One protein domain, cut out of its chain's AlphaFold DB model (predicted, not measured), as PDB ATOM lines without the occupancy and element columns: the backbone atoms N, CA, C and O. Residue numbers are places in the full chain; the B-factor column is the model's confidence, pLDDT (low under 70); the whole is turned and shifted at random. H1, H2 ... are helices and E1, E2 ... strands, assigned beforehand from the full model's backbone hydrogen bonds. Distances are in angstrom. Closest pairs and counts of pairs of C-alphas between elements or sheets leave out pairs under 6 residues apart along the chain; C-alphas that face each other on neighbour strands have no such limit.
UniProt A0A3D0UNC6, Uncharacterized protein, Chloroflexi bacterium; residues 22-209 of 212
ATOM      1  N   VAL A  22      62.958 -11.446  45.452       95.25
ATOM      2  CA  VAL A  22      62.388 -12.576  46.199       95.25
ATOM      3  C   VAL A  22      61.464 -12.040  47.291       95.25
ATOM      4  O   VAL A  22      61.888 -11.232  48.117       95.25
ATOM      5  N   ILE A  23      60.213 -12.495  47.309       95.81
ATOM      6  CA  ILE A  23      59.197 -12.061  48.284       95.81
ATOM      7  C   ILE A  23      58.743 -13.168  49.227       95.81
ATOM      8  O   ILE A  23      58.197 -12.887  50.298       95.81
ATOM      9  N   TYR A  24      58.948 -14.421  48.838       96.06
ATOM     10  CA  TYR A  24      58.512 -15.579  49.599       96.06
ATOM     11  C   TYR A  24      59.312 -16.813  49.184       96.06
ATOM     12  O   TYR A  24      59.910 -16.834  48.108       96.06
ATOM     13  N   ASN A  25      59.326 -17.836  50.030       93.81
ATOM     14  CA  ASN A  25      59.814 -19.159  49.676       93.81
ATOM     15  C   ASN A  25      58.852 -20.218  50.207       93.81
ATOM     16  O   ASN A  25      58.174 -20.008  51.215       93.81
ATOM     17  N   TYR A  26      58.774 -21.340  49.505       91.44
ATOM     18  CA  TYR A  26      57.978 -22.481  49.929       91.44
ATOM     19  C   TYR A  26      58.639 -23.784  49.504       91.44
ATOM     20  O   TYR A  26      59.475 -23.824  48.600       91.44
ATOM     21  N   THR A  27      58.266 -24.855  50.191       86.62
ATOM     22  CA  THR A  27      58.664 -26.205  49.813       86.62
ATOM     23  C   THR A  27      57.631 -26.801  48.872       86.62
ATOM     24  O   THR A  27      56.438 -26.742  49.165       86.62
ATOM     25  N   VAL A  28      58.097 -27.449  47.813       82.56
ATOM     26  CA  VAL A  28      57.266 -28.203  46.875       82.56
ATOM     27  C   VAL A  28      56.961 -29.586  47.454       82.56
ATOM     28  O   VAL A  28      57.857 -30.268  47.958       82.56
ATOM     29  N   GLY A  29      55.695 -30.001  47.400       67.56
ATOM     30  CA  GLY A  29      55.294 -31.379  47.687       67.56
ATOM     31  C   GLY A  29      55.474 -32.263  46.452       67.56
ATOM     32  O   GLY A  29      55.160 -31.837  45.346       67.56
ATOM     33  N   SER A  30      55.958 -33.494  46.629       63.16
ATOM     34  CA  SER A  30      55.959 -34.522  45.579       63.16
ATOM     35  C   SER A  30      55.073 -35.685  46.012       63.16
ATOM     36  O   SER A  30      55.258 -36.221  47.103       63.16
ATOM     37  N   GLY A  31      54.117 -36.066  45.162       52.81
ATOM     38  CA  GLY A  31      53.232 -37.212  45.403       52.81
ATOM     39  C   GLY A  31      53.866 -38.575  45.090       52.81
ATOM     40  O   GLY A  31      53.344 -39.596  45.526       52.81
ATOM     41  N   ASP A  32      54.995 -38.603  44.370       51.75
ATOM     42  CA  ASP A  32      55.541 -39.831  43.764       51.75
ATOM     43  C   ASP A  32      56.725 -40.459  44.517       51.75
ATOM     44  O   ASP A  32      57.147 -41.569  44.182       51.75
ATOM     45  N   MET A  33      57.294 -39.801  45.530       41.91
ATOM     46  CA  MET A  33      58.522 -40.295  46.161       41.91
ATOM     47  C   MET A  33      58.361 -40.633  47.642       41.91
ATOM     48  O   MET A  33      58.076 -39.784  48.476       41.91
ATOM     49  N   TYR A  34      58.705 -41.880  47.979       39.78
ATOM     50  CA  TYR A  34      58.989 -42.362  49.342       39.78
ATOM     51  C   TYR A  34      60.200 -41.663  50.011       39.78
ATOM     52  O   TYR A  34      60.563 -42.006  51.136       39.78
ATOM     53  N   TYR A  35      60.826 -40.698  49.330       40.19
ATOM     54  CA  TYR A  35      61.915 -39.861  49.820       40.19
ATOM     55  C   TYR A  35      61.517 -38.389  49.680       40.19
ATOM     56  O   TYR A  35      61.174 -37.936  48.590       40.19
ATOM     57  N   GLU A  36      61.584 -37.650  50.786       45.56
ATOM     58  CA  GLU A  36      61.385 -36.200  50.834       45.56
ATOM     59  C   GLU A  36      62.571 -35.489  50.158       45.56
ATOM     60  O   GLU A  36      63.456 -34.947  50.822       45.56
ATOM     61  N   GLU A  37      62.626 -35.471  48.826       50.69
ATOM     62  CA  GLU A  37      63.382 -34.418  48.151       50.69
ATOM     63  C   GLU A  37      62.592 -33.116  48.310       50.69
ATOM     64  O   GLU A  37      61.711 -32.775  47.525       50.69
ATOM     65  N   VAL A  38      62.884 -32.418  49.408       61.03
ATOM     66  CA  VAL A  38      62.398 -31.074  49.724       61.03
ATOM     67  C   VAL A  38      63.004 -30.114  48.700       61.03
ATOM     68  O   VAL A  38      64.048 -29.505  48.931       61.03
ATOM     69  N   ALA A  39      62.378 -29.998  47.532       74.38
ATOM     70  CA  ALA A  39      62.689 -28.918  46.612       74.38
ATOM     71  C   ALA A  39      62.113 -27.615  47.186       74.38
ATOM     72  O   ALA A  39      60.929 -27.533  47.516       74.38
ATOM     73  N   GLU A  40      62.952 -26.593  47.329       88.06
ATOM     74  CA  GLU A  40      62.522 -25.253  47.724       88.06
ATOM     75  C   GLU A  40      62.434 -24.348  46.501       88.06
ATOM     76  O   GLU A  40      63.335 -24.323  45.650       88.06
ATOM     77  N   ARG A  41      61.356 -23.569  46.444       91.69
ATOM     78  CA  ARG A  41      61.146 -22.532  45.444       91.69
ATOM     79  C   ARG A  41      61.215 -21.155  46.075       91.69
ATOM     80  O   ARG A  41      60.634 -20.908  47.132       91.69
ATOM     81  N   ASN A  42      61.887 -20.245  45.382       96.12
ATOM     82  CA  ASN A  42      61.829 -18.818  45.667       96.12
ATOM     83  C   ASN A  42      60.764 -18.187  44.776       96.12
ATOM     84  O   ASN A  42      60.817 -18.348  43.560       96.12
ATOM     85  N   VAL A  43      59.834 -17.452  45.381       97.00
ATOM     86  CA  VAL A  43      58.839 -16.647  44.673       97.00
ATOM     87  C   VAL A  43      59.419 -15.266  44.425       97.00
ATOM     88  O   VAL A  43      59.810 -14.558  45.361       97.00
ATOM     89  N   PHE A  44      59.441 -14.883  43.161       96.00
ATOM     90  CA  PHE A  44      59.905 -13.602  42.678       96.00
ATOM     91  C   PHE A  44      58.727 -12.733  42.261       96.00
ATOM     92  O   PHE A  44      57.686 -13.217  41.823       96.00
ATOM     93  N   ILE A  45      58.927 -11.426  42.368       94.12
ATOM     94  CA  ILE A  45      58.062 -10.420  41.764       94.12
ATOM     95  C   ILE A  45      58.922  -9.409  41.013       94.12
ATOM     96  O   ILE A  45      60.023  -9.057  41.454       94.12
ATOM     97  N   ARG A  46      58.425  -8.931  39.876       90.50
ATOM     98  CA  ARG A  46      59.066  -7.872  39.089       90.50
ATOM     99  C   ARG A  46      58.010  -6.951  38.499       90.50
ATOM    100  O   ARG A  46      56.954  -7.424  38.091       90.50
ATOM    101  N   GLY A  47      58.310  -5.655  38.440       83.44
ATOM    102  CA  GLY A  47      57.516  -4.703  37.675       83.44
ATOM    103  C   GLY A  47      57.722  -4.903  36.171       83.44
ATOM    104  O   GLY A  47      58.851  -5.027  35.700       83.44
ATOM    105  N   ASP A  48      56.627  -4.934  35.432       74.19
ATOM    106  CA  ASP A  48      56.566  -4.910  33.977       74.19
ATOM    107  C   ASP A  48      55.888  -3.598  33.554       74.19
ATOM    108  O   ASP A  48      54.812  -3.252  34.042       74.19
ATOM    109  N   GLU A  49      56.531  -2.843  32.667       66.31
ATOM    110  CA  GLU A  49      56.018  -1.556  32.191       66.31
ATOM    111  C   GLU A  49      54.730  -1.714  31.365       66.31
ATOM    112  O   GLU A  49      53.887  -0.816  31.378       66.31
ATOM    113  N   GLU A  50      54.539  -2.850  30.689       65.19
ATOM    114  CA  GLU A  50      53.344  -3.113  29.878       65.19
ATOM    115  C   GLU A  50      52.260  -3.837  30.683       65.19
ATOM    116  O   GLU A  50      51.083  -3.474  30.617       65.19
ATOM    117  N   SER A  51      52.664  -4.820  31.490       63.56
ATOM    118  CA  SER A  51      51.749  -5.762  32.155       63.56
ATOM    119  C   SER A  51      51.510  -5.460  33.643       63.56
ATOM    120  O   SER A  51      50.646  -6.067  34.276       63.56
ATOM    121  N   GLY A  52      52.251  -4.515  34.231       77.12
ATOM    122  CA  GLY A  52      52.162  -4.146  35.645       77.12
ATOM    123  C   GLY A  52      53.170  -4.880  36.525       77.12
ATOM    124  O   GLY A  52      54.271  -4.392  36.743       77.12
ATOM    125  N   PHE A  53      52.798  -6.015  37.107       83.38
ATOM    126  CA  PHE A  53      53.706  -6.843  37.905       83.38
ATOM    127  C   PHE A  53      53.507  -8.305  37.530       83.38
ATOM    128  O   PHE A  53      52.379  -8.727  37.289       83.38
ATOM    129  N   HIS A  54      54.597  -9.067  37.533       90.06
ATOM    130  CA  HIS A  54      54.597 -10.503  37.272       90.06
ATOM    131  C   HIS A  54      55.176 -11.251  38.472       90.06
ATOM    132  O   HIS A  54      56.208 -10.841  39.017       90.06
ATOM    133  N   ILE A  55      54.486 -12.314  38.885       94.50
ATOM    134  CA  ILE A  55      54.855 -13.222  39.972       94.50
ATOM    135  C   ILE A  55      55.153 -14.593  39.372       94.50
ATOM    136  O   ILE A  55      54.325 -15.148  38.655       94.50
ATOM    137  N   TRP A  56      56.308 -15.152  39.715       95.62
ATOM    138  CA  TRP A  56      56.702 -16.507  39.332       95.62
ATOM    139  C   TRP A  56      57.581 -17.125  40.419       95.62
ATOM    140  O   TRP A  56      58.048 -16.425  41.323       95.62
ATOM    141  N   ALA A  57      57.835 -18.426  40.348       95.12
ATOM    142  CA  ALA A  57      58.709 -19.123  41.276       95.12
ATOM    143  C   ALA A  57      59.718 -20.016  40.562       95.12
ATOM    144  O   ALA A  57      59.408 -20.653  39.565       95.12
ATOM    145  N   GLU A  58      60.928 -20.104  41.109       94.56
ATOM    146  CA  GLU A  58      62.014 -20.935  40.578       94.56
ATOM    147  C   GLU A  58      62.584 -21.817  41.690       94.56
ATOM    148  O   GLU A  58      62.749 -21.358  42.825       94.56
ATOM    149  N   CYS A  59      62.930 -23.067  41.374       90.38
ATOM    150  CA  CYS A  59      63.668 -23.925  42.296       90.38
ATOM    151  C   CYS A  59      65.071 -23.357  42.529       90.38
ATOM    152  O   CYS A  59      65.762 -22.993  41.575       90.38
ATOM    153  N   VAL A  60      65.538 -23.364  43.781       85.31
ATOM    154  CA  VAL A  60      66.852 -22.802  44.159       85.31
ATOM    155  C   VAL A  60      68.001 -23.392  43.328       85.31
ATOM    156  O   VAL A  60      68.898 -22.665  42.909       85.31
ATOM    157  N   ALA A  61      67.963 -24.699  43.054       82.25
ATOM    158  CA  ALA A  61      68.996 -25.394  42.282       82.25
ATOM    159  C   ALA A  61      68.791 -25.331  40.755       82.25
ATOM    160  O   ALA A  61      69.747 -25.514  40.004       82.25
ATOM    161  N   GLY A  62      67.560 -25.095  40.290       82.75
ATOM    162  CA  GLY A  62      67.195 -25.152  38.869       82.75
ATOM    163  C   GLY A  62      67.112 -23.789  38.177       82.75
ATOM    164  O   GLY A  62      67.237 -23.707  36.953       82.75
ATOM    165  N   GLY A  63      66.916 -22.712  38.946       88.12
ATOM    166  CA  GLY A  63      66.736 -21.355  38.433       88.12
ATOM    167  C   GLY A  63      65.606 -21.263  37.403       88.12
ATOM    168  O   GLY A  63      64.642 -22.033  37.434       88.12
ATOM    169  N   LYS A  64      65.762 -20.359  36.430       89.12
ATOM    170  CA  LYS A  64      64.765 -20.067  35.384       89.12
ATOM    171  C   LYS A  64      64.249 -21.276  34.606       89.12
ATOM    172  O   LYS A  64      63.130 -21.230  34.115       89.12
ATOM    173  N   ALA A  65      65.038 -22.342  34.473       89.62
ATOM    174  CA  ALA A  65      64.600 -23.556  33.776       89.62
ATOM    175  C   ALA A  65      63.453 -24.279  34.504       89.62
ATOM    176  O   ALA A  65      62.763 -25.098  33.911       89.62
ATOM    177  N   THR A  66      63.263 -23.965  35.785       90.25
ATOM    178  CA  THR A  66      62.199 -24.494  36.641       90.25
ATOM    179  C   THR A  66      61.126 -23.451  36.936       90.25
ATOM    180  O   THR A  66      60.364 -23.633  37.878       90.25
ATOM    181  N   ALA A  67      61.094 -22.339  36.196       92.44
ATOM    182  CA  ALA A  67      60.132 -21.274  36.437       92.44
ATOM    183  C   ALA A  67      58.693 -21.781  36.270       92.44
ATOM    184  O   ALA A  67      58.381 -22.427  35.272       92.44
ATOM    185  N   VAL A  68      57.849 -21.462  37.247       92.62
ATOM    186  CA  VAL A  68      56.401 -21.693  37.223       92.62
ATOM    187  C   VAL A  68      55.679 -20.407  37.612       92.62
ATOM    188  O   VAL A  68      56.216 -19.600  38.377       92.62
ATOM    189  N   ASP A  69      54.478 -20.210  37.090       93.44
ATOM    190  CA  ASP A  69      53.669 -19.018  37.346       93.44
ATOM    191  C   ASP A  69      52.713 -19.206  38.520       93.44
ATOM    192  O   ASP A  69      52.678 -20.259  39.156       93.44
ATOM    193  N   LEU A  70      51.960 -18.157  38.859       95.12
ATOM    194  CA  LEU A  70      51.168 -18.136  40.086       95.12
ATOM    195  C   LEU A  70      50.096 -19.232  40.145       95.12
ATOM    196  O   LEU A  70      49.825 -19.756  41.220       95.12
ATOM    197  N   ASP A  71      49.505 -19.584  39.009       93.19
ATOM    198  CA  ASP A  71      48.548 -20.684  38.898       93.19
ATOM    199  C   ASP A  71      49.173 -22.036  39.292       93.19
ATOM    200  O   ASP A  71      48.596 -22.780  40.083       93.19
ATOM    201  N   GLU A  72      50.383 -22.323  38.820       92.88
ATOM    202  CA  GLU A  72      51.134 -23.529  39.184       92.88
ATOM    203  C   GLU A  72      51.700 -23.474  40.614       92.88
ATOM    204  O   GLU A  72      51.683 -24.490  41.307       92.88
ATOM    205  N   ILE A  73      52.110 -22.297  41.110       94.88
ATOM    206  CA  ILE A  73      52.518 -22.097  42.515       94.88
ATOM    207  C   ILE A  73      51.395 -22.509  43.477       94.88
ATOM    208  O   ILE A  73      51.661 -23.162  44.485       94.88
ATOM    209  N   LEU A  74      50.150 -22.131  43.175       95.00
ATOM    210  CA  LEU A  74      48.982 -22.472  43.994       95.00
ATOM    211  C   LEU A  74      48.654 -23.969  43.925       95.00
ATOM    212  O   LEU A  74      48.329 -24.581  44.934       95.00
ATOM    213  N   LEU A  75      48.793 -24.602  42.758       92.25
ATOM    214  CA  LEU A  75      48.617 -26.055  42.651       92.25
ATOM    215  C   LEU A  75      49.677 -26.827  43.448       92.25
ATOM    216  O   LEU A  75      49.355 -27.802  44.125       92.25
ATOM    217  N   GLU A  76      50.935 -26.388  43.400       91.81
ATOM    218  CA  GLU A  76      52.009 -26.982  44.200       91.81
ATOM    219  C   GLU A  76      51.819 -26.739  45.707       91.81
ATOM    220  O   GLU A  76      52.124 -27.624  46.509       91.81
ATOM    221  N   GLY A  77      51.325 -25.559  46.096       91.56
ATOM    222  CA  GLY A  77      50.982 -25.217  47.480       91.56
ATOM    223  C   GLY A  77      49.872 -26.104  48.037       91.56
ATOM    224  O   GLY A  77      50.033 -26.696  49.112       91.56
ATOM    225  N   ALA A  78      48.811 -26.288  47.252       91.00
ATOM    226  CA  ALA A  78      47.703 -27.170  47.577       91.00
ATOM    227  C   ALA A  78      48.174 -28.627  47.734       91.00
ATOM    228  O   ALA A  78      47.939 -29.242  48.776       91.00
ATOM    229  N   LEU A  79      48.959 -29.135  46.777       88.69
ATOM    230  CA  LEU A  79      49.545 -30.478  46.850       88.69
ATOM    231  C   LEU A  79      50.461 -30.648  48.068       88.69
ATOM    232  O   LEU A  79      50.401 -31.658  48.766       88.69
ATOM    233  N   ALA A  80      51.310 -29.662  48.366       87.81
ATOM    234  CA  ALA A  80      52.167 -29.708  49.546       87.81
ATOM    235  C   ALA A  80      51.350 -29.735  50.848       87.81
ATOM    236  O   ALA A  80      51.739 -30.411  51.805       87.81
ATOM    237  N   SER A  81      50.231 -29.013  50.891       88.31
ATOM    238  CA  SER A  81      49.317 -28.987  52.031       88.31
ATOM    239  C   SER A  81      48.605 -30.325  52.221       88.31
ATOM    240  O   SER A  81      48.504 -30.786  53.358       88.31
ATOM    241  N   GLU A  82      48.181 -30.973  51.133       85.69
ATOM    242  CA  GLU A  82      47.550 -32.297  51.157       85.69
ATOM    243  C   GLU A  82      48.542 -33.391  51.588       85.69
ATOM    244  O   GLU A  82      48.258 -34.165  52.499       85.69
ATOM    245  N   VAL A  83      49.750 -33.408  51.013       82.75
ATOM    246  CA  VAL A  83      50.789 -34.404  51.337       82.75
ATOM    247  C   VAL A  83      51.235 -34.312  52.803       82.75
ATOM    248  O   VAL A  83      51.523 -35.328  53.438       82.75
ATOM    249  N   ARG A  84      51.315 -33.097  53.360       78.06
ATOM    250  CA  ARG A  84      51.756 -32.863  54.749       78.06
ATOM    251  C   ARG A  84      50.626 -32.970  55.764       78.06
ATOM    252  O   ARG A  84      50.878 -33.282  56.929       78.06
ATOM    253  N   GLY A  85      49.416 -32.620  55.354       71.19
ATOM    254  CA  GLY A  85      48.263 -32.516  56.226       71.19
ATOM    255  C   GLY A  85      47.596 -33.863  56.463       71.19
ATOM    256  O   GLY A  85      47.496 -34.719  55.593       71.19
ATOM    257  N   ARG A  86      47.033 -34.041  57.659       73.06
ATOM    258  CA  ARG A  86      45.856 -34.914  57.798       73.06
ATOM    259  C   ARG A  86      44.628 -34.147  57.294       73.06
ATOM    260  O   ARG A  86      44.672 -32.923  57.195       73.06
ATOM    261  N   ALA A  87      43.511 -34.827  57.025       65.88
ATOM    262  CA  ALA A  87      42.312 -34.210  56.429       65.88
ATOM    263  C   ALA A  87      41.857 -32.891  57.103       65.88
ATOM    264  O   ALA A  87      41.399 -31.986  56.423       65.88
ATOM    265  N   LEU A  88      42.033 -32.745  58.425       65.81
ATOM    266  CA  LEU A  88      41.673 -31.525  59.167       65.81
ATOM    267  C   LEU A  88      42.743 -30.413  59.159       65.81
ATOM    268  O   LEU A  88      42.466 -29.292  59.575       65.81
ATOM    269  N   GLU A  89      43.975 -30.716  58.758       86.00
ATOM    270  CA  GLU A  89      45.108 -29.780  58.764       86.00
ATOM    271  C   GLU A  89      45.410 -29.213  57.375       86.00
ATOM    272  O   GLU A  89      46.039 -28.162  57.286       86.00
ATOM    273  N   THR A  90      44.938 -29.885  56.323       87.31
ATOM    274  CA  THR A  90      45.194 -29.533  54.918       87.31
ATOM    275  C   THR A  90      44.738 -28.107  54.604       87.31
ATOM    276  O   THR A  90      45.556 -27.285  54.203       87.31
ATOM    277  N   GLU A  91      43.480 -27.763  54.901       89.38
ATOM    278  CA  GLU A  91      42.955 -26.403  54.686       89.38
ATOM    279  C   GLU A  91      43.735 -25.347  55.480       89.38
ATOM    280  O   GLU A  91      44.034 -24.272  54.973       89.38
ATOM    281  N   ARG A  92      44.147 -25.663  56.716       92.56
ATOM    282  CA  ARG A  92      44.914 -24.733  57.558       92.56
ATOM    283  C   ARG A  92      46.323 -24.482  57.013       92.56
ATOM    284  O   ARG A  92      46.864 -23.389  57.190       92.56
ATOM    285  N   LEU A  93      46.953 -25.503  56.429       92.00
ATOM    286  CA  LEU A  93      48.260 -25.380  55.783       92.00
ATOM    287  C   LEU A  93      48.150 -24.551  54.500       92.00
ATOM    288  O   LEU A  93      48.938 -23.616  54.338       92.00
ATOM    289  N   ALA A  94      47.128 -24.829  53.691       92.56
ATOM    290  CA  ALA A  94      46.797 -24.081  52.485       92.56
ATOM    291  C   ALA A  94      46.536 -22.599  52.804       92.56
ATOM    292  O   ALA A  94      47.140 -21.706  52.209       92.56
ATOM    293  N   ASP A  95      45.738 -22.325  53.843       94.88
ATOM    294  CA  ASP A  95      45.479 -20.967  54.321       94.88
ATOM    295  C   ASP A  95      46.758 -20.247  54.736       94.88
ATOM    296  O   ASP A  95      46.984 -19.108  54.339       94.88
ATOM    297  N   ASN A  96      47.626 -20.895  55.517       95.38
ATOM    298  CA  ASN A  96      48.868 -20.275  55.978       95.38
ATOM    299  C   ASN A  96      49.800 -19.932  54.809       95.38
ATOM    300  O   ASN A  96      50.394 -18.849  54.780       95.38
ATOM    301  N   PHE A  97      49.933 -20.855  53.855       95.69
ATOM    302  CA  PHE A  97      50.715 -20.655  52.644       95.69
ATOM    303  C   PHE A  97      50.185 -19.460  51.842       95.69
ATOM    304  O   PHE A  97      50.917 -18.484  51.630       95.69
ATOM    305  N   ALA A  98      48.902 -19.495  51.485       96.75
ATOM    306  CA  ALA A  98      48.243 -18.461  50.702       96.75
ATOM    307  C   ALA A  98      48.241 -17.098  51.410       96.75
ATOM    308  O   ALA A  98      48.541 -16.068  50.799       96.75
ATOM    309  N   GLU A  99      47.968 -17.072  52.719       97.44
ATOM    310  CA  GLU A  99      47.946 -15.852  53.521       97.44
ATOM    311  C   GLU A  99      49.317 -15.173  53.499       97.44
ATOM    312  O   GLU A  99      49.416 -13.979  53.195       97.44
ATOM    313  N   ARG A 100      50.383 -15.930  53.782       97.62
ATOM    314  CA  ARG A 100      51.749 -15.394  53.828       97.62
ATOM    315  C   ARG A 100      52.221 -14.928  52.458       97.62
ATOM    316  O   ARG A 100      52.849 -13.870  52.382       97.62
ATOM    317  N   LEU A 101      51.902 -15.669  51.397       97.62
ATOM    318  CA  LEU A 101      52.208 -15.258  50.030       97.62
ATOM    319  C   LEU A 101      51.485 -13.948  49.677       97.62
ATOM    320  O   LEU A 101      52.135 -12.989  49.255       97.62
ATOM    321  N   GLY A 102      50.179 -13.854  49.938       97.00
ATOM    322  CA  GLY A 102      49.391 -12.649  49.668       97.00
ATOM    323  C   GLY A 102      49.882 -11.421  50.443       97.00
ATOM    324  O   GLY A 102      50.068 -10.349  49.859       97.00
ATOM    325  N   GLN A 103      50.213 -11.571  51.729       96.88
ATOM    326  CA  GLN A 103      50.819 -10.496  52.526       96.88
ATOM    327  C   GLN A 103      52.190 -10.069  51.984       96.88
ATOM    328  O   GLN A 103      52.505  -8.877  51.972       96.88
ATOM    329  N   SER A 104      53.014 -11.016  51.526       96.69
ATOM    330  CA  SER A 104      54.310 -10.727  50.903       96.69
ATOM    331  C   SER A 104      54.159  -9.927  49.605       96.69
ATOM    332  O   SER A 104      54.856  -8.924  49.427       96.69
ATOM    333  N   VAL A 105      53.214 -10.308  48.736       95.06
ATOM    334  CA  VAL A 105      52.888  -9.564  47.506       95.06
ATOM    335  C   VAL A 105      52.414  -8.152  47.847       95.06
ATOM    336  O   VAL A 105      52.970  -7.169  47.354       95.06
ATOM    337  N   ALA A 106      51.431  -8.027  48.742       94.00
ATOM    338  CA  ALA A 106      50.861  -6.743  49.134       94.00
ATOM    339  C   ALA A 106      51.888  -5.804  49.774       94.00
ATOM    340  O   ALA A 106      51.897  -4.601  49.491       94.00
ATOM    341  N   ARG A 107      52.787  -6.346  50.605       93.69
ATOM    342  CA  ARG A 107      53.909  -5.601  51.183       93.69
ATOM    343  C   ARG A 107      54.833  -5.078  50.094       93.69
ATOM    344  O   ARG A 107      55.162  -3.894  50.123       93.69
ATOM    345  N   HIS A 108      55.222  -5.929  49.145       91.69
ATOM    346  CA  HIS A 108      56.091  -5.517  48.049       91.69
ATOM    347  C   HIS A 108      55.440  -4.403  47.223       91.69
ATOM    348  O   HIS A 108      55.999  -3.313  47.130       91.69
ATOM    349  N   VAL A 109      54.220  -4.617  46.723       88.19
ATOM    350  CA  VAL A 109      53.491  -3.627  45.911       88.19
ATOM    351  C   VAL A 109      53.295  -2.304  46.666       88.19
ATOM    352  O   VAL A 109      53.460  -1.227  46.094       88.19
ATOM    353  N   SER A 110      52.997  -2.354  47.968       89.06
ATOM    354  CA  SER A 110      52.818  -1.148  48.788       89.06
ATOM    355  C   SER A 110      54.096  -0.323  48.937       89.06
ATOM    356  O   SER A 110      54.020   0.908  48.922       89.06
ATOM    357  N   LEU A 111      55.258  -0.974  49.058       88.25
ATOM    358  CA  LEU A 111      56.556  -0.294  49.093       88.25
ATOM    359  C   LEU A 111      56.858   0.386  47.750       88.25
ATOM    360  O   LEU A 111      57.279   1.543  47.727       88.25
ATOM    361  N   SER A 112      56.554  -0.292  46.643       82.38
ATOM    362  CA  SER A 112      56.750   0.206  45.273       82.38
ATOM    363  C   SER A 112      55.858   1.400  44.923       82.38
ATOM    364  O   SER A 112      56.178   2.182  44.031       82.38
ATOM    365  N   LEU A 113      54.733   1.555  45.623       81.00
ATOM    366  CA  LEU A 113      53.703   2.563  45.360       81.00
ATOM    367  C   LEU A 113      53.552   3.564  46.513       81.00
ATOM    368  O   LEU A 113      52.443   4.037  46.812       81.00
ATOM    369  N   SER A 114      54.665   3.893  47.173       77.50
ATOM    370  CA  SER A 114      54.689   4.928  48.208       77.50
ATOM    371  C   SER A 114      54.043   6.232  47.696       77.50
ATOM    372  O   SER A 114      54.265   6.675  46.571       77.50
ATOM    373  N   GLY A 115      53.133   6.803  48.492       80.81
ATOM    374  CA  GLY A 115      52.374   8.009  48.124       80.81
ATOM    375  C   GLY A 115      51.101   7.790  47.290       80.81
ATOM    376  O   GLY A 115      50.352   8.742  47.084       80.81
ATOM    377  N   LYS A 116      50.793   6.563  46.844       85.38
ATOM    378  CA  LYS A 116      49.482   6.235  46.242       85.38
ATOM    379  C   LYS A 116      48.425   5.930  47.308       85.38
ATOM    380  O   LYS A 116      48.778   5.506  48.409       85.38
ATOM    381  N   SER A 117      47.147   6.124  46.968       88.88
ATOM    382  CA  SER A 117      46.010   5.781  47.835       88.88
ATOM    383  C   SER A 117      45.867   4.267  48.016       88.88
ATOM    384  O   SER A 117      46.253   3.495  47.135       88.88
ATOM    385  N   ASN A 118      45.258   3.838  49.125       88.88
ATOM    386  CA  ASN A 118      45.011   2.418  49.402       88.88
ATOM    387  C   ASN A 118      44.164   1.745  48.315       88.88
ATOM    388  O   ASN A 118      44.495   0.642  47.903       88.88
ATOM    389  N   ILE A 119      43.144   2.433  47.781       85.94
ATOM    390  CA  ILE A 119      42.333   1.932  46.653       85.94
ATOM    391  C   ILE A 119      43.231   1.609  45.453       85.94
ATOM    392  O   ILE A 119      43.141   0.533  44.873       85.94
ATOM    393  N   HIS A 120      44.134   2.526  45.094       84.62
ATOM    394  CA  HIS A 120      45.015   2.328  43.946       84.62
ATOM    395  C   HIS A 120      46.004   1.178  44.171       84.62
ATOM    396  O   HIS A 120      46.248   0.395  43.256       84.62
ATOM    397  N   ARG A 121      46.536   1.046  45.393       88.19
ATOM    398  CA  ARG A 121      47.394  -0.086  45.773       88.19
ATOM    399  C   ARG A 121      46.629  -1.405  45.711       88.19
ATOM    400  O   ARG A 121      47.132  -2.342  45.114       88.19
ATOM    401  N   ALA A 122      45.411  -1.462  46.250       88.50
ATOM    402  CA  ALA A 122      44.565  -2.653  46.221       88.50
ATOM    403  C   ALA A 122      44.248  -3.094  44.783       88.50
ATOM    404  O   ALA A 122      44.440  -4.258  44.438       88.50
ATOM    405  N   MET A 123      43.853  -2.156  43.916       84.50
ATOM    406  CA  MET A 123      43.603  -2.440  42.499       84.50
ATOM    407  C   MET A 123      44.852  -2.958  41.775       84.50
ATOM    408  O   MET A 123      44.754  -3.899  40.992       84.50
ATOM    409  N   LEU A 124      46.024  -2.360  42.013       85.31
ATOM    410  CA  LEU A 124      47.269  -2.814  41.386       85.31
ATOM    411  C   LEU A 124      47.742  -4.163  41.932       85.31
ATOM    412  O   LEU A 124      48.207  -4.987  41.153       85.31
ATOM    413  N   THR A 125      47.576  -4.420  43.228       89.88
ATOM    414  CA  THR A 125      47.861  -5.727  43.832       89.88
ATOM    415  C   THR A 125      46.981  -6.819  43.235       89.88
ATOM    416  O   THR A 125      47.488  -7.879  42.892       89.88
ATOM    417  N   LEU A 126      45.688  -6.559  43.027       88.88
ATOM    418  CA  LEU A 126      44.808  -7.516  42.353       88.88
ATOM    419  C   LEU A 126      45.204  -7.747  40.904       88.88
ATOM    420  O   LEU A 126      45.328  -8.890  40.490       88.88
ATOM    421  N   LYS A 127      45.468  -6.682  40.144       86.12
ATOM    422  CA  LYS A 127      45.950  -6.827  38.766       86.12
ATOM    423  C   LYS A 127      47.260  -7.611  38.690       86.12
ATOM    424  O   LYS A 127      47.413  -8.403  37.775       86.12
ATOM    425  N   CYS A 128      48.163  -7.414  39.648       88.94
ATOM    426  CA  CYS A 128      49.404  -8.176  39.780       88.94
ATOM    427  C   CYS A 128      49.126  -9.671  39.985       88.94
ATOM    428  O   CYS A 128      49.630 -10.500  39.233       88.94
ATOM    429  N   ILE A 129      48.285 -10.010  40.966       92.38
ATOM    430  CA  ILE A 129      47.922 -11.395  41.282       92.38
ATOM    431  C   ILE A 129      47.237 -12.050  40.079       92.38
ATOM    432  O   ILE A 129      47.732 -13.042  39.555       92.38
ATOM    433  N   LEU A 130      46.142 -11.462  39.595       90.31
ATOM    434  CA  LEU A 130      45.335 -12.026  38.512       90.31
ATOM    435  C   LEU A 130      46.097 -12.053  37.179       90.31
ATOM    436  O   LEU A 130      46.015 -13.028  36.438       90.31
ATOM    437  N   GLY A 131      46.889 -11.017  36.891       88.94
ATOM    438  CA  GLY A 131      47.726 -10.941  35.692       88.94
ATOM    439  C   GLY A 131      48.867 -11.957  35.673       88.94
ATOM    440  O   GLY A 131      49.327 -12.327  34.599       88.94
ATOM    441  N   SER A 132      49.278 -12.465  36.838       91.81
ATOM    442  CA  SER A 132      50.305 -13.509  36.951       91.81
ATOM    443  C   SER A 132      49.761 -14.932  36.766       91.81
ATOM    444  O   SER A 132      50.522 -15.884  36.889       91.81
ATOM    445  N   MET A 133      48.464 -15.098  36.471       88.56
ATOM    446  CA  MET A 133      47.825 -16.407  36.258       88.56
ATOM    447  C   MET A 133      47.691 -16.804  34.775       88.56
ATOM    448  O   MET A 133      46.905 -17.685  34.442       88.56
ATOM    449  N   HIS A 134      48.409 -16.129  33.870       78.38
ATOM    450  CA  HIS A 134      48.500 -16.445  32.434       78.38
ATOM    451  C   HIS A 134      47.178 -16.581  31.646       78.38
ATOM    452  O   HIS A 134      47.185 -17.058  30.509       78.38
ATOM    453  N   ILE A 135      46.054 -16.100  32.186       77.12
ATOM    454  CA  ILE A 135      44.765 -16.045  31.489       77.12
ATOM    455  C   ILE A 135      44.258 -14.599  31.433       77.12
ATOM    456  O   ILE A 135      44.287 -13.904  32.453       77.12
ATOM    457  N   PRO A 136      43.775 -14.133  30.264       80.50
ATOM    458  CA  PRO A 136      43.111 -12.843  30.156       80.50
ATOM    459  C   PRO A 136      41.919 -12.741  31.109       80.50
ATOM    460  O   PRO A 136      41.112 -13.663  31.223       80.50
ATOM    461  N   PHE A 137      41.779 -11.588  31.754       83.12
ATOM    462  CA  PHE A 137      40.611 -11.273  32.564       83.12
ATOM    463  C   PHE A 137      40.052  -9.907  32.180       83.12
ATOM    464  O   PHE A 137      40.789  -8.990  31.802       83.12
ATOM    465  N   THR A 138      38.741  -9.761  32.329       81.44
ATOM    466  CA  THR A 138      38.030  -8.512  32.073       81.44
ATOM    467  C   THR A 138      37.517  -7.941  33.392       81.44
ATOM    468  O   THR A 138      36.776  -8.622  34.103       81.44
ATOM    469  N   PRO A 139      37.903  -6.705  33.760       80.56
ATOM    470  CA  PRO A 139      37.280  -6.011  34.870       80.56
ATOM    471  C   PRO A 139      35.921  -5.442  34.440       80.56
ATOM    472  O   PRO A 139      35.838  -4.650  33.498       80.56
ATOM    473  N   GLU A 140      34.870  -5.790  35.168       81.69
ATOM    474  CA  GLU A 140      33.514  -5.279  35.004       81.69
ATOM    475  C   GLU A 140      33.114  -4.485  36.245       81.69
ATOM    476  O   GLU A 140      33.241  -4.959  37.370       81.69
ATOM    477  N   GLN A 141      32.634  -3.257  36.065       76.44
ATOM    478  CA  GLN A 141      32.093  -2.481  37.177       76.44
ATOM    479  C   GLN A 141      30.581  -2.695  37.252       76.44
ATOM    480  O   GLN A 141      29.865  -2.328  36.318       76.44
ATOM    481  N   ILE A 142      30.112  -3.260  38.364       75.12
ATOM    482  CA  ILE A 142      28.689  -3.432  38.670       75.12
ATOM    483  C   ILE A 142      28.412  -2.662  39.959       75.12
ATOM    484  O   ILE A 142      28.858  -3.050  41.034       75.12
ATOM    485  N   ASP A 143      27.705  -1.539  39.836       80.06
ATOM    486  CA  ASP A 143      27.481  -0.581  40.923       80.06
ATOM    487  C   ASP A 143      28.806  -0.122  41.582       80.06
ATOM    488  O   ASP A 143      29.673   0.464  40.918       80.06
ATOM    489  N   ASP A 144      28.963  -0.393  42.879       74.38
ATOM    490  CA  ASP A 144      30.155  -0.090  43.680       74.38
ATOM    491  C   ASP A 144      31.148  -1.267  43.748       74.38
ATOM    492  O   ASP A 144      32.145  -1.200  44.473       74.38
ATOM    493  N   GLU A 145      30.890  -2.348  43.007       74.19
ATOM    494  CA  GLU A 145      31.717  -3.552  42.970       74.19
ATOM    495  C   GLU A 145      32.528  -3.611  41.664       74.19
ATOM    496  O   GLU A 145      32.034  -3.313  40.571       74.19
ATOM    497  N   ILE A 146      33.806  -3.986  41.771       76.69
ATOM    498  CA  ILE A 146      34.641  -4.308  40.606       76.69
ATOM    499  C   ILE A 146      34.785  -5.817  40.557       76.69
ATOM    500  O   ILE A 146      35.446  -6.391  41.422       76.69
ATOM    501  N   ASN A 147      34.186  -6.396  39.528       78.50
ATOM    502  CA  ASN A 147      34.205  -7.802  39.182       78.50
ATOM    503  C   ASN A 147      35.379  -8.094  38.254       78.50
ATOM    504  O   ASN A 147      35.605  -7.357  37.303       78.50
ATOM    505  N   TYR A 148      36.127  -9.161  38.504       80.38
ATOM    506  CA  TYR A 148      37.143  -9.657  37.571       80.38
ATOM    507  C   TYR A 148      36.672 -10.990  37.025       80.38
ATOM    508  O   TYR A 148      36.496 -11.910  37.817       80.38
ATOM    509  N   VAL A 149      36.452 -11.064  35.712       79.75
ATOM    510  CA  VAL A 149      35.901 -12.236  35.023       79.75
ATOM    511  C   VAL A 149      36.981 -12.853  34.143       79.75
ATOM    512  O   VAL A 149      37.640 -12.138  33.388       79.75
ATOM    513  N   PHE A 150      37.159 -14.168  34.232       78.38
ATOM    514  CA  PHE A 150      38.074 -14.928  33.383       78.38
ATOM    515  C   PHE A 150      37.305 -15.715  32.322       78.38
ATOM    516  O   PHE A 150      36.308 -16.361  32.642       78.38
ATOM    517  N   ASP A 151      37.821 -15.740  31.090       77.38
ATOM    518  CA  ASP A 151      37.235 -16.532  29.994       77.38
ATOM    519  C   ASP A 151      37.347 -18.049  30.250       77.38
ATOM    520  O   ASP A 151      36.556 -18.846  29.747       77.38
ATOM    521  N   GLN A 152      38.366 -18.459  31.010       80.38
ATOM    522  CA  GLN A 152      38.655 -19.840  31.395       80.38
ATOM    523  C   GLN A 152      39.249 -19.866  32.804       80.38
ATOM    524  O   GLN A 152      39.880 -18.900  33.229       80.38
ATOM    525  N   CYS A 153      39.091 -20.971  33.537       86.00
ATOM    526  CA  CYS A 153      39.693 -21.081  34.863       86.00
ATOM    527  C   CYS A 153      41.224 -21.271  34.758       86.00
ATOM    528  O   CYS A 153      41.664 -22.287  34.206       86.00
ATOM    529  N   PRO A 154      42.046 -20.358  35.321       88.12
ATOM    530  CA  PRO A 154      43.502 -20.478  35.269       88.12
ATOM    531  C   PRO A 154      44.028 -21.712  35.989       88.12
ATOM    532  O   PRO A 154      44.902 -22.395  35.464       88.12
ATOM    533  N   LEU A 155      43.433 -22.066  37.128       90.75
ATOM    534  CA  LEU A 155      43.846 -23.230  37.909       90.75
ATOM    535  C   LEU A 155      43.504 -24.550  37.210       90.75
ATOM    536  O   LEU A 155      44.321 -25.463  37.216       90.75
ATOM    537  N   CYS A 156      42.345 -24.647  36.548       89.12
ATOM    538  CA  CYS A 156      42.006 -25.826  35.745       89.12
ATOM    539  C   CYS A 156      42.979 -25.998  34.573       89.12
ATOM    540  O   CYS A 156      43.502 -27.089  34.358       89.12
ATOM    541  N   ASN A 157      43.267 -24.914  33.848       87.06
ATOM    542  CA  ASN A 157      44.205 -24.954  32.727       87.06
ATOM    543  C   ASN A 157      45.621 -25.327  33.191       87.06
ATOM    544  O   ASN A 157      46.283 -26.142  32.550       87.06
ATOM    545  N   ALA A 158      46.084 -24.760  34.305       89.50
ATOM    546  CA  ALA A 158      47.371 -25.104  34.900       89.50
ATOM    547  C   ALA A 158      47.430 -26.572  35.331       89.50
ATOM    548  O   ALA A 158      48.397 -27.257  35.013       89.50
ATOM    549  N   ALA A 159      46.376 -27.085  35.965       88.31
ATOM    550  CA  ALA A 159      46.280 -28.477  36.395       88.31
ATOM    551  C   ALA A 159      46.314 -29.466  35.223       88.31
ATOM    552  O   ALA A 159      46.904 -30.545  35.318       88.31
ATOM    553  N   GLU A 160      45.711 -29.104  34.088       88.00
ATOM    554  CA  GLU A 160      45.804 -29.901  32.866       88.00
ATOM    555  C   GLU A 160      47.229 -29.952  32.306       88.00
ATOM    556  O   GLU A 160      47.659 -31.028  31.881       88.00
ATOM    557  N   ARG A 161      47.957 -28.823  32.326       87.94
ATOM    558  CA  ARG A 161      49.344 -28.722  31.835       87.94
ATOM    559  C   ARG A 161      50.354 -29.401  32.762       87.94
ATOM    560  O   ARG A 161      51.244 -30.090  32.271       87.94
ATOM    561  N   SER A 162      50.221 -29.202  34.072       83.69
ATOM    562  CA  SER A 162      51.160 -29.692  35.089       83.69
ATOM    563  C   SER A 162      50.905 -31.145  35.495       83.69
ATOM    564  O   SER A 162      51.804 -31.815  35.995       83.69
ATOM    565  N   GLY A 163      49.683 -31.647  35.283       84.19
ATOM    566  CA  GLY A 163      49.256 -32.973  35.730       84.19
ATOM    567  C   GLY A 163      48.736 -33.017  37.173       84.19
ATOM    568  O   GLY A 163      48.228 -34.061  37.585       84.19
ATOM    569  N   ILE A 164      48.782 -31.906  37.920       83.06
ATOM    570  CA  ILE A 164      48.286 -31.799  39.305       83.06
ATOM    571  C   ILE A 164      46.767 -31.562  39.288       83.06
ATOM    572  O   ILE A 164      46.286 -30.443  39.444       83.06
ATOM    573  N   ARG A 165      45.989 -32.617  39.020       77.81
ATOM    574  CA  ARG A 165      44.540 -32.499  38.754       77.81
ATOM    575  C   ARG A 165      43.640 -32.554  39.985       77.81
ATOM    576  O   ARG A 165      42.534 -32.028  39.932       77.81
ATOM    577  N   THR A 166      44.066 -33.222  41.050       78.00
ATOM    578  CA  THR A 166      43.226 -33.465  42.235       78.00
ATOM    579  C   THR A 166      43.101 -32.231  43.128       78.00
ATOM    580  O   THR A 166      42.060 -32.033  43.747       78.00
ATOM    581  N   GLU A 167      44.083 -31.329  43.071       84.81
ATOM    582  CA  GLU A 167      44.214 -30.219  44.025       84.81
ATOM    583  C   GLU A 167      43.577 -28.907  43.570       84.81
ATOM    584  O   GLU A 167      43.729 -27.868  44.210       84.81
ATOM    585  N   VAL A 168      42.831 -28.934  42.464       87.75
ATOM    586  CA  VAL A 168      42.227 -27.732  41.877       87.75
ATOM    587  C   VAL A 168      41.272 -27.052  42.860       87.75
ATOM    588  O   VAL A 168      41.276 -25.827  42.950       87.75
ATOM    589  N   GLU A 169      40.464 -27.802  43.614       88.69
ATOM    590  CA  GLU A 169      39.529 -27.207  44.583       88.69
ATOM    591  C   GLU A 169      40.262 -26.472  45.712       88.69
ATOM    592  O   GLU A 169      39.905 -25.341  46.051       88.69
ATOM    593  N   LEU A 170      41.316 -27.081  46.255       89.81
ATOM    594  CA  LEU A 170      42.119 -26.476  47.311       89.81
ATOM    595  C   LEU A 170      42.922 -25.278  46.784       89.81
ATOM    596  O   LEU A 170      42.984 -24.252  47.452       89.81
ATOM    597  N   ALA A 171      43.430 -25.335  45.552       91.62
ATOM    598  CA  ALA A 171      44.095 -24.199  44.914       91.62
ATOM    599  C   ALA A 171      43.145 -23.004  44.679       91.62
ATOM    600  O   ALA A 171      43.562 -21.850  44.788       91.62
ATOM    601  N   HIS A 172      41.855 -23.241  44.399       90.75
ATOM    602  CA  HIS A 172      40.858 -22.157  44.341       90.75
ATOM    603  C   HIS A 172      40.661 -21.503  45.708       90.75
ATOM    604  O   HIS A 172      40.564 -20.277  45.801       90.75
ATOM    605  N   HIS A 173      40.611 -22.319  46.762       90.62
ATOM    606  CA  HIS A 173      40.560 -21.831  48.135       90.62
ATOM    607  C   HIS A 173      41.804 -20.992  48.467       90.62
ATOM    608  O   HIS A 173      41.671 -19.858  48.925       90.62
ATOM    609  N   GLU A 174      43.000 -21.476  48.122       94.25
ATOM    610  CA  GLU A 174      44.255 -20.736  48.288       94.25
ATOM    611  C   GLU A 174      44.268 -19.409  47.524       94.25
ATOM    612  O   GLU A 174      44.648 -18.387  48.092       94.25
ATOM    613  N   LEU A 175      43.808 -19.372  46.268       93.44
ATOM    614  CA  LEU A 175      43.684 -18.121  45.513       93.44
ATOM    615  C   LEU A 175      42.801 -17.114  46.262       93.44
ATOM    616  O   LEU A 175      43.128 -15.926  46.347       93.44
ATOM    617  N   GLY A 176      41.695 -17.594  46.833       91.38
ATOM    618  CA  GLY A 176      40.795 -16.756  47.607       91.38
ATOM    619  C   GLY A 176      41.425 -16.216  48.889       91.38
ATOM    620  O   GLY A 176      41.339 -15.012  49.171       91.38
ATOM    621  N   THR A 177      42.125 -17.068  49.635       94.25
ATOM    622  CA  THR A 177      42.860 -16.665  50.839       94.25
ATOM    623  C   THR A 177      43.994 -15.692  50.505       94.25
ATOM    624  O   THR A 177      44.137 -14.671  51.181       94.25
ATOM    625  N   LEU A 178      44.739 -15.928  49.422       96.38
ATOM    626  CA  LEU A 178      45.820 -15.063  48.941       96.38
ATOM    627  C   LEU A 178      45.303 -13.669  48.597       96.38
ATOM    628  O   LEU A 178      45.849 -12.666  49.061       96.38
ATOM    629  N   ILE A 179      44.239 -13.587  47.799       93.88
ATOM    630  CA  ILE A 179      43.642 -12.310  47.404       93.88
ATOM    631  C   ILE A 179      43.108 -11.566  48.636       93.88
ATOM    632  O   ILE A 179      43.367 -10.372  48.807       93.88
ATOM    633  N   SER A 180      42.385 -12.263  49.514       92.94
ATOM    634  CA  SER A 180      41.799 -11.659  50.715       92.94
ATOM    635  C   SER A 180      42.869 -11.138  51.668       92.94
ATOM    636  O   SER A 180      42.746 -10.019  52.171       92.94
ATOM    637  N   SER A 181      43.940 -11.909  51.888       96.06
ATOM    638  CA  SER A 181      45.046 -11.501  52.756       96.06
ATOM    639  C   SER A 181      45.808 -10.317  52.168       96.06
ATOM    640  O   SER A 181      46.120  -9.370  52.891       96.06
ATOM    641  N   ALA A 182      46.054 -10.319  50.854       95.44
ATOM    642  CA  ALA A 182      46.761  -9.247  50.170       95.44
ATOM    643  C   ALA A 182      45.990  -7.923  50.257       95.44
ATOM    644  O   ALA A 182      46.562  -6.873  50.556       95.44
ATOM    645  N   ILE A 183      44.677  -7.968  50.030       93.38
ATOM    646  CA  ILE A 183      43.823  -6.782  50.072       93.38
ATOM    647  C   ILE A 183      43.614  -6.295  51.505       93.38
ATOM    648  O   ILE A 183      43.793  -5.103  51.762       93.38
ATOM    649  N   GLY A 184      43.344  -7.203  52.446       93.12
ATOM    650  CA  GLY A 184      43.221  -6.868  53.866       93.12
ATOM    651  C   GLY A 184      44.512  -6.307  54.471       93.12
ATOM    652  O   GLY A 184      44.452  -5.462  55.362       93.12
ATOM    653  N   PHE A 185      45.682  -6.714  53.962       94.81
ATOM    654  CA  PHE A 185      46.973  -6.144  54.357       94.81
ATOM    655  C   PHE A 185      47.129  -4.680  53.919       94.81
ATOM    656  O   PHE A 185      47.741  -3.884  54.631       94.81
ATOM    657  N   ILE A 186      46.594  -4.313  52.750       92.75
ATOM    658  CA  ILE A 186      46.649  -2.937  52.228       92.75
ATOM    659  C   ILE A 186      45.657  -2.045  52.962       92.75
ATOM    660  O   ILE A 186      45.995  -0.921  53.337       92.75
ATOM    661  N   ASP A 187      44.431  -2.534  53.126       90.12
ATOM    662  CA  ASP A 187      43.370  -1.828  53.823       90.12
ATOM    663  C   ASP A 187      42.368  -2.828  54.427       90.12
ATOM    664  O   ASP A 187      41.648  -3.504  53.682       90.12
ATOM    665  N   PRO A 188      42.269  -2.912  55.765       88.38
ATOM    666  CA  PRO A 188      41.321  -3.797  56.440       88.38
ATOM    667  C   PRO A 188      39.842  -3.494  56.147       88.38
ATOM    668  O   PRO A 188      38.973  -4.302  56.487       88.38
ATOM    669  N   GLU A 189      39.519  -2.329  55.572       85.56
ATOM    670  CA  GLU A 189      38.145  -1.968  55.209       85.56
ATOM    671  C   GLU A 189      37.694  -2.550  53.866       85.56
ATOM    672  O   GLU A 189      36.484  -2.615  53.607       85.56
ATOM    673  N   PHE A 190      38.625  -2.984  53.010       81.06
ATOM    674  CA  PHE A 190      38.263  -3.686  51.785       81.06
ATOM    675  C   PHE A 190      37.870  -5.124  52.082       81.06
ATOM    676  O   PHE A 190      38.486  -5.824  52.886       81.06
ATOM    677  N   ARG A 191      36.829  -5.582  51.392       78.88
ATOM    678  CA  ARG A 191      36.408  -6.978  51.410       78.88
ATOM    679  C   ARG A 191      36.421  -7.524  50.003       78.88
ATOM    680  O   ARG A 191      35.975  -6.854  49.076       78.88
ATOM    681  N   VAL A 192      36.899  -8.752  49.886       78.81
ATOM    682  CA  VAL A 192      36.809  -9.532  48.661       78.81
ATOM    683  C   VAL A 192      35.646 -10.494  48.832       78.81
ATOM    684  O   VAL A 192      35.549 -11.179  49.852       78.81
ATOM    685  N   ARG A 193      34.727 -10.502  47.869       74.56
ATOM    686  CA  ARG A 193      33.717 -11.549  47.754       74.56
ATOM    687  C   ARG A 193      34.106 -12.472  46.610       74.56
ATOM    688  O   ARG A 193      34.439 -12.012  45.520       74.56
ATOM    689  N   PHE A 194      34.028 -13.763  46.892       68.25
ATOM    690  CA  PHE A 194      34.106 -14.821  45.895       68.25
ATOM    691  C   PHE A 194      32.679 -15.219  45.507       68.25
ATOM    692  O   PHE A 194      31.777 -15.086  46.348       68.25
ATOM    693  N   PRO A 195      32.443 -15.691  44.275       59.28
ATOM    694  CA  PRO A 195      31.127 -16.167  43.889       59.28
ATOM    695  C   PRO A 195      30.746 -17.342  44.788       59.28
ATOM    696  O   PRO A 195      31.562 -18.216  45.078       59.28
ATOM    697  N   SER A 196      29.494 -17.371  45.235       51.38
ATOM    698  CA  SER A 196      28.960 -18.490  46.017       51.38
ATOM    699  C   SER A 196      28.808 -19.773  45.191       51.38
ATOM    700  O   SER A 196      28.789 -20.859  45.769       51.38
ATOM    701  N   ASP A 197      28.741 -19.659  43.859       51.59
ATOM    702  CA  ASP A 197      28.728 -20.798  42.942       51.59
ATOM    703  C   ASP A 197      30.143 -21.115  42.456       51.59
ATOM    704  O   ASP A 197      30.747 -20.343  41.716       51.59
ATOM    705  N   ARG A 198      30.637 -22.305  42.822       44.88
ATOM    706  CA  ARG A 198      31.982 -22.822  42.494       44.88
ATOM    707  C   ARG A 198      32.273 -22.967  40.984       44.88
ATOM    708  O   ARG A 198      33.373 -23.364  40.630       44.88
ATOM    709  N   TYR A 199      31.304 -22.679  40.107       45.16
ATOM    710  CA  TYR A 199      31.377 -22.912  38.656       45.16
ATOM    711  C   TYR A 199      30.742 -21.811  37.789       45.16
ATOM    712  O   TYR A 199      30.727 -21.945  36.566       45.16
ATOM    713  N   ALA A 200      30.205 -20.738  38.375       40.25
ATOM    714  CA  ALA A 200      29.770 -19.588  37.588       40.25
ATOM    715  C   ALA A 200      31.010 -18.734  37.304       40.25
ATOM    716  O   ALA A 200      31.670 -18.336  38.259       40.25
ATOM    717  N   GLU A 201      31.344 -18.551  36.021       44.59
ATOM    718  CA  GLU A 201      32.318 -17.589  35.465       44.59
ATOM    719  C   GLU A 201      32.997 -16.741  36.554       44.59
ATOM    720  O   GLU A 201      32.398 -15.815  37.080       44.59
ATOM    721  N   HIS A 202      34.194 -17.152  36.986       48.91
ATOM    722  CA  HIS A 202      34.823 -16.774  38.258       48.91
ATOM    723  C   HIS A 202      34.892 -15.253  38.467       48.91
ATOM    724  O   HIS A 202      35.832 -14.613  38.007       48.91
ATOM    725  N   VAL A 203      33.902 -14.700  39.174       48.81
ATOM    726  CA  VAL A 203      33.760 -13.273  39.492       48.81
ATOM    727  C   VAL A 203      34.390 -12.940  40.848       48.81
ATOM    728  O   VAL A 203      33.859 -13.306  41.893       48.81
ATOM    729  N   PHE A 204      35.477 -12.171  40.872       53.97
ATOM    730  CA  PHE A 204      36.000 -11.595  42.124       53.97
ATOM    731  C   PHE A 204      35.460 -10.182  42.319       53.97
ATOM    732  O   PHE A 204      35.768  -9.337  41.489       53.97
ATOM    733  N   ALA A 205      34.737  -9.899  43.407       51.56
ATOM    734  CA  ALA A 205      34.227  -8.555  43.700       51.56
ATOM    735  C   ALA A 205      35.014  -7.880  44.838       51.56
ATOM    736  O   ALA A 205      35.143  -8.449  45.926       51.56
ATOM    737  N   ILE A 206      35.509  -6.652  44.631       49.62
ATOM    738  CA  ILE A 206      36.028  -5.800  45.723       49.62
ATOM    739  C   ILE A 206      34.927  -4.862  46.194       49.62
ATOM    740  O   ILE A 206      34.350  -4.136  45.390       49.62
ATOM    741  N   ILE A 207      34.721  -4.793  47.507       55.41
ATOM    742  CA  ILE A 207      33.755  -3.884  48.117       55.41
ATOM    743  C   ILE A 207      34.465  -3.069  49.177       55.41
ATOM    744  O   ILE A 207      35.073  -3.614  50.105       55.41
ATOM    745  N   LYS A 208      34.359  -1.747  49.071       41.53
ATOM    746  CA  LYS A 208      34.702  -0.861  50.178       41.53
ATOM    747  C   LYS A 208      33.546  -0.879  51.168       41.53
ATOM    748  O   LYS A 208      32.406  -0.637  50.780       41.53
ATOM    749  N   LYS A 209      33.815  -1.165  52.443       37.69
ATOM    750  CA  LYS A 209      32.777  -1.096  53.477       37.69
ATOM    751  C   LYS A 209      32.139   0.301  53.446       37.69
ATOM    752  O   LYS A 209      32.843   1.300  53.581       37.69
TER     753      LYS A 209
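AT A GLANCE: This is residues 22 to 209 of the 212 residues of an uncharacterized protein of Chloroflexi bacterium (UniProt A0A3D0UNC6). A strongly twisted sheet, E1 to E4, and a second sheet, E5 to E8, stand on two sides of a core of mostly crossed helices, with H5 and H2 in its middle and H1 and H3 packed on them. H3 reaches both sheets, and H4 packs on H1 and H5. The printed part has 188 residues with five named helices and eight named strands, in the order E1 E2 E3 E4 H1 H2 H3 E5 E6 H4 H5 E7 E8. Both sheets are antiparallel, in the orders E1 E2 E3 E4 and E5 E6 E8 E7, and the class is mixed, helices and strands. The whole is compact, with a radius of gyration of the C-alphas of 16.1 A and spans of 52 by 35 by 28 A.

HOW THE PARTS SIT: E1, residues 22 to 27, E2, 40 to 48, E3, 52 to 59, and E4, 63 to 69, form a meander, each strand the antiparallel neighbour of the one before. Within hydrogen-bond range are N 23 and O 43, 2.9 A, N 44 and O 56, 2.8 A, and N 57 and O 68, 2.8 A. With H1, residues 70 to 84, H2, 90 to 112, and H3, 118 to 131, on one face, this sheet makes two layers. The closest C-alphas of E1 and H2 are Ile 23 and Ser 104, 5.7 A. H3 stands up from this sheet, its line rising 63 degrees. H5, residues 168 to 186, is the hub, touching H1, H2, H3 and H4, residues 154 to 162. H5 and H2 run the same way at a steep tilt of 39 degrees, their closest C-alphas, Gly 102 and Ala 182, 4.3 A apart. E5, residues 137 to 142, E6, 145 to 150, E8, 204 to 208, and E7, 190 to 193, pair through N 140 and O 147, 2.7 A, N 148 and O 204, 3.0 A, and N 193 and O 205, 2.9 A. H3 and H5 lie on the same face of this sheet, again two layers. E6, H4, H5 and E7 form a split strand-helix-strand unit, E8 between its strands, with a right-handed crossover. In H1 to H5 every O i to N i+4 pair is within hydrogen-bond range.

IN THESE COORDINATES: E1 begins at C-alpha 22, (62.388, -12.576, 46.199), and E8 ends at C-alpha 208, (34.702, -0.861, 50.178). H2 is 33.3 A long, H5 27.2 A, E2 25.3 A and E3 23.8 A.

THE WHOLE: The C-alphas farthest apart, Tyr 34 and Asp 143, are 53.0 A apart. The printed part has no cut. E1 to E2 is the long link. pLDDT is under 70 at residues 29 to 38, 49 to 51, 87 to 88 and 194 to 209.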